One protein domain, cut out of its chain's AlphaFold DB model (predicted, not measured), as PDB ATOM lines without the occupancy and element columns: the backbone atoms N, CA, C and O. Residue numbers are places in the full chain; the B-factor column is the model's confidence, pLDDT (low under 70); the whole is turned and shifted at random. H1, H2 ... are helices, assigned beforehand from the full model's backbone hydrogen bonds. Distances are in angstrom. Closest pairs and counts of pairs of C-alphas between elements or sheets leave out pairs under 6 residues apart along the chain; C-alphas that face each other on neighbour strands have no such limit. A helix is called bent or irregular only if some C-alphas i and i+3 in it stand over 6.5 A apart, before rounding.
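Overview. This is residues 153 to 231 of the 231 residues of the protein "Hypothetical protein" of Rotaria sp. Silwood1 (UniProt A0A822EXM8). What shape do these backbone atoms make? After a long stretch with no named element, residues 153 to 173, and the short helix H1, the long helix H2 folds twice into a triangle: arm H2a folds back on itself near residue 196, and arm H2b, after a bend at residues 211 and 212, comes back past Leu 182. H1 lies near the corner at Arg 210, and residues 224 to 231 stick out. What is the make-up? The printed part has 79 residues with two named helices, H1 then H2, and no named strand; it is all helix and compact, with a radius of gyration of the C-alphas of 12.7 A and spans of 34 by 32 by 22 A.

Arrangement. Where does the first helix stand? H1, residues 174 to 178, is close to but not clearly touching H2a, residues 182 to 210; their closest C-alphas, those of Thr 176 and Arg 210, are 7.3 A apart. H1 is only just apart from H2b, residues 213 to 228, with 8.0 A at the closest. How do the two arms meet? H2b touches H2a with residues 215 to 222 alone, and the closest C-alphas, those of Leu 182 and Gly 218, are 5.8 A apart. The arms run opposite ways at a shallow tilt of 34.5 degrees, only just short of steep. What do the backbone N and O atoms show? In H1 and H2b every O i to N i+4 pair is within hydrogen-bond range; in H2a, 17 of 25 are.

Along the chain. Where does H1 begin? C-alpha 174 is at (105.541, -61.834, -15.709). Where does H2 change course? By its hydrogen bonds H2, residues 182 to 228, was assigned as one helix, but it is bent: C-alphas 210 and 213 are 8.6 A apart. H2a is itself irregular, with C-alphas 195 and 198 8.1 A apart and a kink of 148 degrees near residue 196; it measures 16.6 A from first to last C-alpha. Where does H2b end? It runs 22.9 A to C-alpha 228 at (104.116, -78.067, -42.574).

Size, cuts and confidence. How far does it reach? The two C-alphas farthest apart, those of Thr 173 and Thr 231, the chain's last residue, are 38.0 A apart. Is it continuous and sure? The printed part has no cut, and the link from H1 to H2 is tight, with 3 residues. The mean pLDDT of the printed part is 88.7, with residues 157 to 158 and 226 to 231 under 70.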
ATOM      1  N   PHE A 153      99.847 -65.423 -18.743       91.56
ATOM      2  CA  PHE A 153      99.767 -66.546 -19.688       91.56
ATOM      3  C   PHE A 153     100.988 -67.470 -19.621       91.56
ATOM      4  O   PHE A 153     100.870 -68.658 -19.897       91.56
ATOM      5  N   GLY A 154     102.146 -66.944 -19.214       86.38
ATOM      6  CA  GLY A 154     103.369 -67.731 -19.064       86.38
ATOM      7  C   GLY A 154     103.410 -68.626 -17.827       86.38
ATOM      8  O   GLY A 154     104.310 -69.454 -17.726       86.38
ATOM      9  N   ASP A 155     102.456 -68.491 -16.901       85.81
ATOM     10  CA  ASP A 155     102.364 -69.373 -15.729       85.81
ATOM     11  C   ASP A 155     101.781 -70.745 -16.075       85.81
ATOM     12  O   ASP A 155     101.845 -71.666 -15.260       85.81
ATOM     13  N   TYR A 156     101.200 -70.881 -17.269       81.31
ATOM     14  CA  TYR A 156     100.396 -72.031 -17.638       81.31
ATOM     15  C   TYR A 156     100.941 -72.676 -18.914       81.31
ATOM     16  O   TYR A 156     101.226 -71.986 -19.895       81.31
ATOM     17  N   PRO A 157     101.124 -74.003 -18.915       56.38
ATOM     18  CA  PRO A 157     101.786 -74.700 -20.001       56.38
ATOM     19  C   PRO A 157     100.877 -74.749 -21.228       56.38
ATOM     20  O   PRO A 157      99.949 -75.548 -21.292       56.38
ATOM     21  N   ALA A 158     101.163 -73.920 -22.229       63.53
ATOM     22  CA  ALA A 158     100.601 -74.097 -23.559       63.53
ATOM     23  C   ALA A 158     101.592 -73.554 -24.602       63.53
ATOM     24  O   ALA A 158     101.769 -72.340 -24.708       63.53
ATOM     25  N   HIS A 159     102.281 -74.484 -25.279       81.69
ATOM     26  CA  HIS A 159     103.294 -74.292 -26.331       81.69
ATOM     27  C   HIS A 159     104.191 -73.049 -26.158       81.69
ATOM     28  O   HIS A 159     103.837 -71.962 -26.621       81.69
ATOM     29  N   PRO A 160     105.359 -73.181 -25.500       88.00
ATOM     30  CA  PRO A 160     106.258 -72.055 -25.328       88.00
ATOM     31  C   PRO A 160     106.936 -71.670 -26.650       88.00
ATOM     32  O   PRO A 160     107.279 -72.535 -27.454       88.00
ATOM     33  N   VAL A 161     107.198 -70.378 -26.834       89.75
ATOM     34  CA  VAL A 161     108.092 -69.867 -27.879       89.75
ATOM     35  C   VAL A 161     109.481 -70.463 -27.654       89.75
ATOM     36  O   VAL A 161     110.067 -70.287 -26.582       89.75
ATOM     37  N   LEU A 162     110.021 -71.149 -28.661       90.75
ATOM     38  CA  LEU A 162     111.401 -71.634 -28.641       90.75
ATOM     39  C   LEU A 162     112.369 -70.452 -28.735       90.75
ATOM     40  O   LEU A 162     112.220 -69.591 -29.603       90.75
ATOM     41  N   ILE A 163     113.355 -70.411 -27.838       90.88
ATOM     42  CA  ILE A 163     114.287 -69.281 -27.686       90.88
ATOM     43  C   ILE A 163     115.755 -69.684 -27.858       90.88
ATOM     44  O   ILE A 163     116.640 -68.889 -27.558       90.88
ATOM     45  N   ASP A 164     116.038 -70.888 -28.363       89.88
ATOM     46  CA  ASP A 164     117.401 -71.440 -28.466       89.88
ATOM     47  C   ASP A 164     118.351 -70.586 -29.322       89.88
ATOM     48  O   ASP A 164     119.571 -70.643 -29.171       89.88
ATOM     49  N   CYS A 165     117.807 -69.769 -30.227       89.00
ATOM     50  CA  CYS A 165     118.581 -68.849 -31.055       89.00
ATOM     51  C   CYS A 165     118.972 -67.541 -30.343       89.00
ATOM     52  O   CYS A 165     119.801 -66.792 -30.871       89.00
ATOM     53  N   LEU A 166     118.381 -67.236 -29.180       89.06
ATOM     54  CA  LEU A 166     118.706 -66.036 -28.414       89.06
ATOM     55  C   LEU A 166     120.042 -66.218 -27.697       89.06
ATOM     56  O   LEU A 166     120.268 -67.171 -26.957       89.06
ATOM     57  N   LYS A 167     120.948 -65.266 -27.918       87.88
ATOM     58  CA  LYS A 167     122.298 -65.291 -27.334       87.88
ATOM     59  C   LYS A 167     122.367 -64.670 -25.940       87.88
ATOM     60  O   LYS A 167     123.397 -64.787 -25.282       87.88
ATOM     61  N   HIS A 168     121.317 -63.974 -25.521       88.00
ATOM     62  CA  HIS A 168     121.240 -63.288 -24.239       88.00
ATOM     63  C   HIS A 168     120.015 -63.776 -23.457       88.00
ATOM     64  O   HIS A 168     119.026 -64.189 -24.066       88.00
ATOM     65  N   PRO A 169     120.083 -63.770 -22.116       85.56
ATOM     66  CA  PRO A 169     118.941 -64.134 -21.295       85.56
ATOM     67  C   PRO A 169     117.831 -63.093 -21.448       85.56
ATOM     68  O   PRO A 169     118.095 -61.895 -21.525       85.56
ATOM     69  N   LEU A 170     116.590 -63.569 -21.464       87.75
ATOM     70  CA  LEU A 170     115.404 -62.723 -21.416       87.75
ATOM     71  C   LEU A 170     115.137 -62.250 -19.985       87.75
ATOM     72  O   LEU A 170     115.415 -62.979 -19.031       87.75
ATOM     73  N   ASP A 171     114.517 -61.080 -19.853       88.81
ATOM     74  CA  ASP A 171     114.099 -60.544 -18.561       88.81
ATOM     75  C   ASP A 171     113.141 -61.497 -17.836       88.81
ATOM     76  O   ASP A 171     112.153 -61.973 -18.404       88.81
ATOM     77  N   ASP A 172     113.400 -61.731 -16.552       89.00
ATOM     78  CA  ASP A 172     112.596 -62.629 -15.727       89.00
ATOM     79  C   ASP A 172     111.397 -61.900 -15.107       89.00
ATOM     80  O   ASP A 172     111.340 -61.620 -13.909       89.00
ATOM     81  N   THR A 173     110.447 -61.509 -15.959       92.19
ATOM     82  CA  THR A 173     109.235 -60.791 -15.544       92.19
ATOM     83  C   THR A 173     107.976 -61.491 -16.042       92.19
ATOM     84  O   THR A 173     107.968 -62.122 -17.099       92.19
ATOM     85  N   LYS A 174     106.866 -61.319 -15.312       91.25
ATOM     86  CA  LYS A 174     105.541 -61.834 -15.709       91.25
ATOM     87  C   LYS A 174     105.083 -61.307 -17.075       91.25
ATOM     88  O   LYS A 174     104.374 -61.994 -17.809       91.25
ATOM     89  N   GLU A 175     105.510 -60.101 -17.433       89.88
ATOM     90  CA  GLU A 175     105.261 -59.528 -18.751       89.88
ATOM     91  C   GLU A 175     106.021 -60.284 -19.845       89.88
ATOM     92  O   GLU A 175     105.409 -60.724 -20.817       89.88
ATOM     93  N   THR A 176     107.319 -60.536 -19.652       91.94
ATOM     94  CA  THR A 176     108.110 -61.362 -20.575       91.94
ATOM     95  C   THR A 176     107.532 -62.768 -20.696       91.94
ATOM     96  O   THR A 176     107.409 -63.307 -21.795       91.94
ATOM     97  N   TRP A 177     107.147 -63.379 -19.573       91.38
ATOM     98  CA  TRP A 177     106.581 -64.726 -19.556       91.38
ATOM     99  C   TRP A 177     105.256 -64.808 -20.317       91.38
ATOM    100  O   TRP A 177     105.018 -65.800 -21.000       91.38
ATOM    101  N   THR A 178     104.422 -63.766 -20.265       92.88
ATOM    102  CA  THR A 178     103.158 -63.701 -21.018       92.88
ATOM    103  C   THR A 178     103.373 -63.927 -22.515       92.88
ATOM    104  O   THR A 178     102.669 -64.730 -23.127       92.88
ATOM    105  N   TRP A 179     104.401 -63.305 -23.091       94.00
ATOM    106  CA  TRP A 179     104.724 -63.430 -24.516       94.00
ATOM    107  C   TRP A 179     105.468 -64.716 -24.885       94.00
ATOM    108  O   TRP A 179     105.754 -64.937 -26.060       94.00
ATOM    109  N   ARG A 180     105.749 -65.599 -23.917       91.69
ATOM    110  CA  ARG A 180     106.251 -66.946 -24.212       91.69
ATOM    111  C   ARG A 180     105.155 -67.890 -24.689       91.69
ATOM    112  O   ARG A 180     105.501 -68.962 -25.154       91.69
ATOM    113  N   SER A 181     103.871 -67.551 -24.590       92.56
ATOM    114  CA  SER A 181     102.807 -68.447 -25.054       92.56
ATOM    115  C   SER A 181     102.546 -68.289 -26.556       92.56
ATOM    116  O   SER A 181     102.032 -67.257 -26.993       92.56
ATOM    117  N   LEU A 182     102.834 -69.329 -27.348       93.12
ATOM    118  CA  LEU A 182     102.465 -69.362 -28.769       93.12
ATOM    119  C   LEU A 182     100.949 -69.327 -28.952       93.12
ATOM    120  O   LEU A 182     100.466 -68.615 -29.825       93.12
ATOM    121  N   ASN A 183     100.199 -70.011 -28.085       93.31
ATOM    122  CA  ASN A 183      98.737 -70.012 -28.123       93.31
ATOM    123  C   ASN A 183      98.156 -68.604 -27.943       93.31
ATOM    124  O   ASN A 183      97.158 -68.269 -28.577       93.31
ATOM    125  N   LEU A 184      98.777 -67.760 -27.107       95.44
ATOM    126  CA  LEU A 184      98.378 -66.358 -26.987       95.44
ATOM    127  C   LEU A 184      98.584 -65.611 -28.308       95.44
ATOM    128  O   LEU A 184      97.669 -64.928 -28.770       95.44
ATOM    129  N   ILE A 185      99.766 -65.748 -28.915       95.44
ATOM    130  CA  ILE A 185     100.101 -65.086 -30.182       95.44
ATOM    131  C   ILE A 185      99.152 -65.563 -31.291       95.44
ATOM    132  O   ILE A 185      98.560 -64.737 -31.983       95.44
ATOM    133  N   GLU A 186      98.938 -66.872 -31.414       95.06
ATOM    134  CA  GLU A 186      98.013 -67.476 -32.375       95.06
ATOM    135  C   GLU A 186      96.569 -67.002 -32.156       95.06
ATOM    136  O   GLU A 186      95.878 -66.629 -33.106       95.06
ATOM    137  N   CYS A 187      96.112 -66.960 -30.902       96.00
ATOM    138  CA  CYS A 187      94.775 -66.493 -30.557       96.00
ATOM    139  C   CYS A 187      94.570 -65.025 -30.961       96.00
ATOM    140  O   CYS A 187      93.553 -64.694 -31.571       96.00
ATOM    141  N   LEU A 188      95.551 -64.157 -30.692       97.56
ATOM    142  CA  LEU A 188      95.512 -62.756 -31.113       97.56
ATOM    143  C   LEU A 188      95.476 -62.621 -32.641       97.56
ATOM    144  O   LEU A 188      94.658 -61.858 -33.152       97.56
ATOM    145  N   LEU A 189      96.301 -63.380 -33.372       96.81
ATOM    146  CA  LEU A 189      96.278 -63.390 -34.841       96.81
ATOM    147  C   LEU A 189      94.907 -63.810 -35.378       96.81
ATOM    148  O   LEU A 189      94.324 -63.099 -36.191       96.81
ATOM    149  N   ARG A 190      94.337 -64.896 -34.844       96.69
ATOM    150  CA  ARG A 190      92.991 -65.352 -35.212       96.69
ATOM    151  C   ARG A 190      91.924 -64.288 -34.952       96.69
ATOM    152  O   ARG A 190      90.985 -64.168 -35.730       96.69
ATOM    153  N   ILE A 191      92.027 -63.541 -33.852       98.19
ATOM    154  CA  ILE A 191      91.099 -62.441 -33.549       98.19
ATOM    155  C   ILE A 191      91.291 -61.274 -34.525       98.19
ATOM    156  O   ILE A 191      90.305 -60.648 -34.920       98.19
ATOM    157  N   ALA A 192      92.521 -60.989 -34.957       97.44
ATOM    158  CA  ALA A 192      92.794 -59.919 -35.915       97.44
ATOM    159  C   ALA A 192      92.014 -60.109 -37.233       97.44
ATOM    160  O   ALA A 192      91.510 -59.131 -37.788       97.44
ATOM    161  N   ASP A 193      91.814 -61.363 -37.651       95.12
ATOM    162  CA  ASP A 193      91.063 -61.740 -38.858       95.12
ATOM    163  C   ASP A 193      89.533 -61.575 -38.735       95.12
ATOM    164  O   ASP A 193      88.804 -61.751 -39.709       95.12
ATOM    165  N   THR A 194      89.016 -61.207 -37.557       95.06
ATOM    166  CA  THR A 194      87.566 -61.037 -37.302       95.06
ATOM    167  C   THR A 194      87.073 -59.591 -37.429       95.06
ATOM    168  O   THR A 194      85.923 -59.296 -37.115       95.06
ATOM    169  N   GLY A 195      87.936 -58.673 -37.878       92.44
ATOM    170  CA  GLY A 195      87.633 -57.239 -37.980       92.44
ATOM    171  C   GLY A 195      88.143 -56.392 -36.809       92.44
ATOM    172  O   GLY A 195      88.001 -55.172 -36.837       92.44
ATOM    173  N   LEU A 196      88.804 -57.001 -35.815       96.62
ATOM    174  CA  LEU A 196      89.428 -56.313 -34.671       96.62
ATOM    175  C   LEU A 196      90.937 -56.058 -34.859       96.62
ATOM    176  O   LEU A 196      91.665 -55.844 -33.887       96.62
ATOM    177  N   TYR A 197      91.414 -56.061 -36.110       97.50
ATOM    178  CA  TYR A 197      92.831 -55.921 -36.466       97.50
ATOM    179  C   TYR A 197      93.517 -54.725 -35.793       97.50
ATOM    180  O   TYR A 197      94.600 -54.879 -35.232       97.50
ATOM    181  N   SER A 198      92.898 -53.539 -35.809       97.44
ATOM    182  CA  SER A 198      93.495 -52.324 -35.233       97.44
ATOM    183  C   SER A 198      93.768 -52.469 -33.736       97.44
ATOM    184  O   SER A 198      94.858 -52.136 -33.278       97.44
ATOM    185  N   THR A 199      92.809 -53.020 -32.991       96.94
ATOM    186  CA  THR A 199      92.921 -53.233 -31.544       96.94
ATOM    187  C   THR A 199      93.980 -54.285 -31.226       96.94
ATOM    188  O   THR A 199      94.804 -54.095 -30.332       96.94
ATOM    189  N   VAL A 200      94.017 -55.382 -31.987       98.19
ATOM    190  CA  VAL A 200      95.053 -56.415 -31.833       98.19
ATOM    191  C   VAL A 200      96.444 -55.858 -32.150       98.19
ATOM    192  O   VAL A 200      97.404 -56.138 -31.431       98.19
ATOM    193  N   LEU A 201      96.568 -55.023 -33.183       97.25
ATOM    194  CA  LEU A 201      97.834 -54.390 -33.539       97.25
ATOM    195  C   LEU A 201      98.350 -53.475 -32.418       97.25
ATOM    196  O   LEU A 201      99.553 -53.445 -32.167       97.25
ATOM    197  N   GLU A 202      97.474 -52.748 -31.724       96.88
ATOM    198  CA  GLU A 202      97.860 -51.955 -30.548       96.88
ATOM    199  C   GLU A 202      98.375 -52.828 -29.397       96.88
ATOM    200  O   GLU A 202      99.381 -52.479 -28.773       96.88
ATOM    201  N   ILE A 203      97.753 -53.987 -29.165       97.19
ATOM    202  CA  ILE A 203      98.218 -54.970 -28.173       97.19
ATOM    203  C   ILE A 203      99.624 -55.472 -28.531       97.19
ATOM    204  O   ILE A 203     100.518 -55.450 -27.682       97.19
ATOM    205  N   PHE A 204      99.861 -55.855 -29.791       97.25
ATOM    206  CA  PHE A 204     101.196 -56.261 -30.242       97.25
ATOM    207  C   PHE A 204     102.216 -55.126 -30.140       97.25
ATOM    208  O   PHE A 204     103.329 -55.355 -29.676       97.25
ATOM    209  N   ARG A 205     101.857 -53.893 -30.520       95.94
ATOM    210  CA  ARG A 205     102.751 -52.727 -30.396       95.94
ATOM    211  C   ARG A 205     103.202 -52.506 -28.959       95.94
ATOM    212  O   ARG A 205     104.368 -52.183 -28.749       95.94
ATOM    213  N   HIS A 206     102.306 -52.689 -27.992       92.38
ATOM    214  CA  HIS A 206     102.660 -52.613 -26.581       92.38
ATOM    215  C   HIS A 206     103.641 -53.726 -26.189       92.38
ATOM    216  O   HIS A 206     104.698 -53.435 -25.636       92.38
ATOM    217  N   GLY A 207     103.349 -54.976 -26.560       92.31
ATOM    218  CA  GLY A 207     104.231 -56.113 -26.281       92.31
ATOM    219  C   GLY A 207     105.617 -55.992 -26.919       92.31
ATOM    220  O   GLY A 207     106.621 -56.310 -26.286       92.31
ATOM    221  N   ILE A 208     105.705 -55.466 -28.145       94.31
ATOM    222  CA  ILE A 208     106.970 -55.315 -28.883       94.31
ATOM    223  C   ILE A 208     107.961 -54.409 -28.146       94.31
ATOM    224  O   ILE A 208     109.165 -54.635 -28.241       94.31
ATOM    225  N   GLN A 209     107.482 -53.428 -27.376       91.00
ATOM    226  CA  GLN A 209     108.352 -52.508 -26.634       91.00
ATOM    227  C   GLN A 209     109.226 -53.212 -25.585       91.00
ATOM    228  O   GLN A 209     110.282 -52.686 -25.246       91.00
ATOM    229  N   ARG A 210     108.795 -54.371 -25.065       86.44
ATOM    230  CA  ARG A 210     109.479 -55.092 -23.973       86.44
ATOM    231  C   ARG A 210     109.795 -56.552 -24.292       86.44
ATOM    232  O   ARG A 210     110.725 -57.116 -23.733       86.44
ATOM    233  N   SER A 211     109.048 -57.176 -25.198       92.31
ATOM    234  CA  SER A 211     109.164 -58.601 -25.540       92.31
ATOM    235  C   SER A 211     109.149 -58.837 -27.054       92.31
ATOM    236  O   SER A 211     108.705 -59.885 -27.523       92.31
ATOM    237  N   GLY A 212     109.640 -57.868 -27.836       93.38
ATOM    238  CA  GLY A 212     109.639 -57.923 -29.301       93.38
ATOM    239  C   GLY A 212     110.316 -59.163 -29.888       93.38
ATOM    240  O   GLY A 212     109.797 -59.725 -30.848       93.38
ATOM    241  N   GLU A 213     111.409 -59.642 -29.289       93.25
ATOM    242  CA  GLU A 213     112.088 -60.863 -29.744       93.25
ATOM    243  C   GLU A 213     111.216 -62.111 -29.579       93.25
ATOM    244  O   GLU A 213     111.127 -62.917 -30.500       93.25
ATOM    245  N   LEU A 214     110.517 -62.245 -28.446       94.00
ATOM    246  CA  LEU A 214     109.587 -63.353 -28.208       94.00
ATOM    247  C   LEU A 214     108.417 -63.325 -29.189       94.00
ATOM    248  O   LEU A 214     108.064 -64.357 -29.751       94.00
ATOM    249  N   ILE A 215     107.846 -62.143 -29.425       95.06
ATOM    250  CA  ILE A 215     106.752 -61.975 -30.387       95.06
ATOM    251  C   ILE A 215     107.238 -62.341 -31.790       95.06
ATOM    252  O   ILE A 215     106.584 -63.120 -32.476       95.06
ATOM    253  N   PHE A 216     108.398 -61.834 -32.209       95.00
ATOM    254  CA  PHE A 216     108.971 -62.136 -33.518       95.00
ATOM    255  C   PHE A 216     109.243 -63.636 -33.699       95.00
ATOM    256  O   PHE A 216     108.818 -64.221 -34.695       95.00
ATOM    257  N   LEU A 217     109.893 -64.272 -32.721       94.69
ATOM    258  CA  LEU A 217     110.149 -65.713 -32.741       94.69
ATOM    259  C   LEU A 217     108.853 -66.522 -32.748       94.69
ATOM    260  O   LEU A 217     108.755 -67.499 -33.491       94.69
ATOM    261  N   GLY A 218     107.854 -66.103 -31.974       94.44
ATOM    262  CA  GLY A 218     106.556 -66.760 -31.944       94.44
ATOM    263  C   GLY A 218     105.830 -66.689 -33.285       94.44
ATOM    264  O   GLY A 218     105.336 -67.704 -33.769       94.44
ATOM    265  N   LEU A 219     105.839 -65.523 -33.936       95.00
ATOM    266  CA  LEU A 219     105.269 -65.350 -35.276       95.00
ATOM    267  C   LEU A 219     105.964 -66.237 -36.319       95.00
ATOM    268  O   LEU A 219     105.284 -66.876 -37.121       95.00
ATOM    269  N   LEU A 220     107.300 -66.319 -36.292       94.06
ATOM    270  CA  LEU A 220     108.057 -67.205 -37.185       94.06
ATOM    271  C   LEU A 220     107.698 -68.679 -36.967       94.06
ATOM    272  O   LEU A 220     107.473 -69.411 -37.927       94.06
ATOM    273  N   GLN A 221     107.631 -69.115 -35.710       92.81
ATOM    274  CA  GLN A 221     107.309 -70.503 -35.368       92.81
ATOM    275  C   GLN A 221     105.894 -70.886 -35.805       92.81
ATOM    276  O   GLN A 221     105.703 -71.965 -36.363       92.81
ATOM    277  N   LEU A 222     104.918 -69.990 -35.623       91.81
ATOM    278  CA  LEU A 222     103.552 -70.206 -36.101       91.81
ATOM    279  C   LEU A 222     103.492 -70.294 -37.628       91.81
ATOM    280  O   LEU A 222     102.827 -71.179 -38.160       91.81
ATOM    281  N   HIS A 223     104.223 -69.432 -38.340       87.38
ATOM    282  CA  HIS A 223     104.285 -69.477 -39.801       87.38
ATOM    283  C   HIS A 223     104.766 -70.845 -40.316       87.38
ATOM    284  O   HIS A 223     104.083 -71.461 -41.133       87.38
ATOM    285  N   PHE A 224     105.866 -71.374 -39.768       80.75
ATOM    286  CA  PHE A 224     106.381 -72.692 -40.161       80.75
ATOM    287  C   PHE A 224     105.480 -73.859 -39.732       80.75
ATOM    288  O   PHE A 224     105.443 -74.889 -40.409       80.75
ATOM    289  N   PHE A 225     104.743 -73.733 -38.627       74.88
ATOM    290  CA  PHE A 225     103.783 -74.757 -38.212       74.88
ATOM    291  C   PHE A 225     102.626 -74.896 -39.216       74.88
ATOM    292  O   PHE A 225     102.244 -76.014 -39.575       74.88
ATOM    293  N   PHE A 226     102.105 -73.774 -39.722       67.25
ATOM    294  CA  PHE A 226     101.031 -73.787 -40.720       67.25
ATOM    295  C   PHE A 226     101.486 -74.304 -42.091       67.25
ATOM    296  O   PHE A 226     100.734 -75.039 -42.736       67.25
ATOM    297  N   GLU A 227     102.712 -73.995 -42.524       62.47
ATOM    298  CA  GLU A 227     103.249 -74.518 -43.790       62.47
ATOM    299  C   GLU A 227     103.397 -76.045 -43.769       62.47
ATOM    300  O   GLU A 227     102.949 -76.720 -44.691       62.47
ATOM    301  N   ASN A 228     103.924 -76.616 -42.683       59.09
ATOM    302  CA  ASN A 228     104.116 -78.067 -42.574       59.09
ATOM    303  C   ASN A 228     102.816 -78.860 -42.333       59.09
ATOM    304  O   ASN A 228     102.805 -80.076 -42.489       59.09
ATOM    305  N   SER A 229     101.722 -78.197 -41.940       58.94
ATOM    306  CA  SER A 229     100.411 -78.836 -41.724       58.94
ATOM    307  C   SER A 229      99.550 -78.907 -42.994       58.94
ATOM    308  O   SER A 229      98.482 -79.518 -42.980       58.94
ATOM    309  N   THR A 230      99.973 -78.242 -44.073       49.56
ATOM    310  CA  THR A 230      99.243 -78.163 -45.354       49.56
ATOM    311  C   THR A 230      99.889 -78.977 -46.483       49.56
ATOM    312  O   THR A 230      99.349 -79.016 -47.590       49.56
ATOM    313  N   THR A 231     100.992 -79.669 -46.185       43.84
ATOM    314  CA  THR A 231     101.679 -80.657 -47.038       43.84
ATOM    315  C   THR A 231     101.428 -82.074 -46.553       43.84
ATOM    316  O   THR A 231     101.163 -82.947 -47.407       43.84
TER     317      THR A 231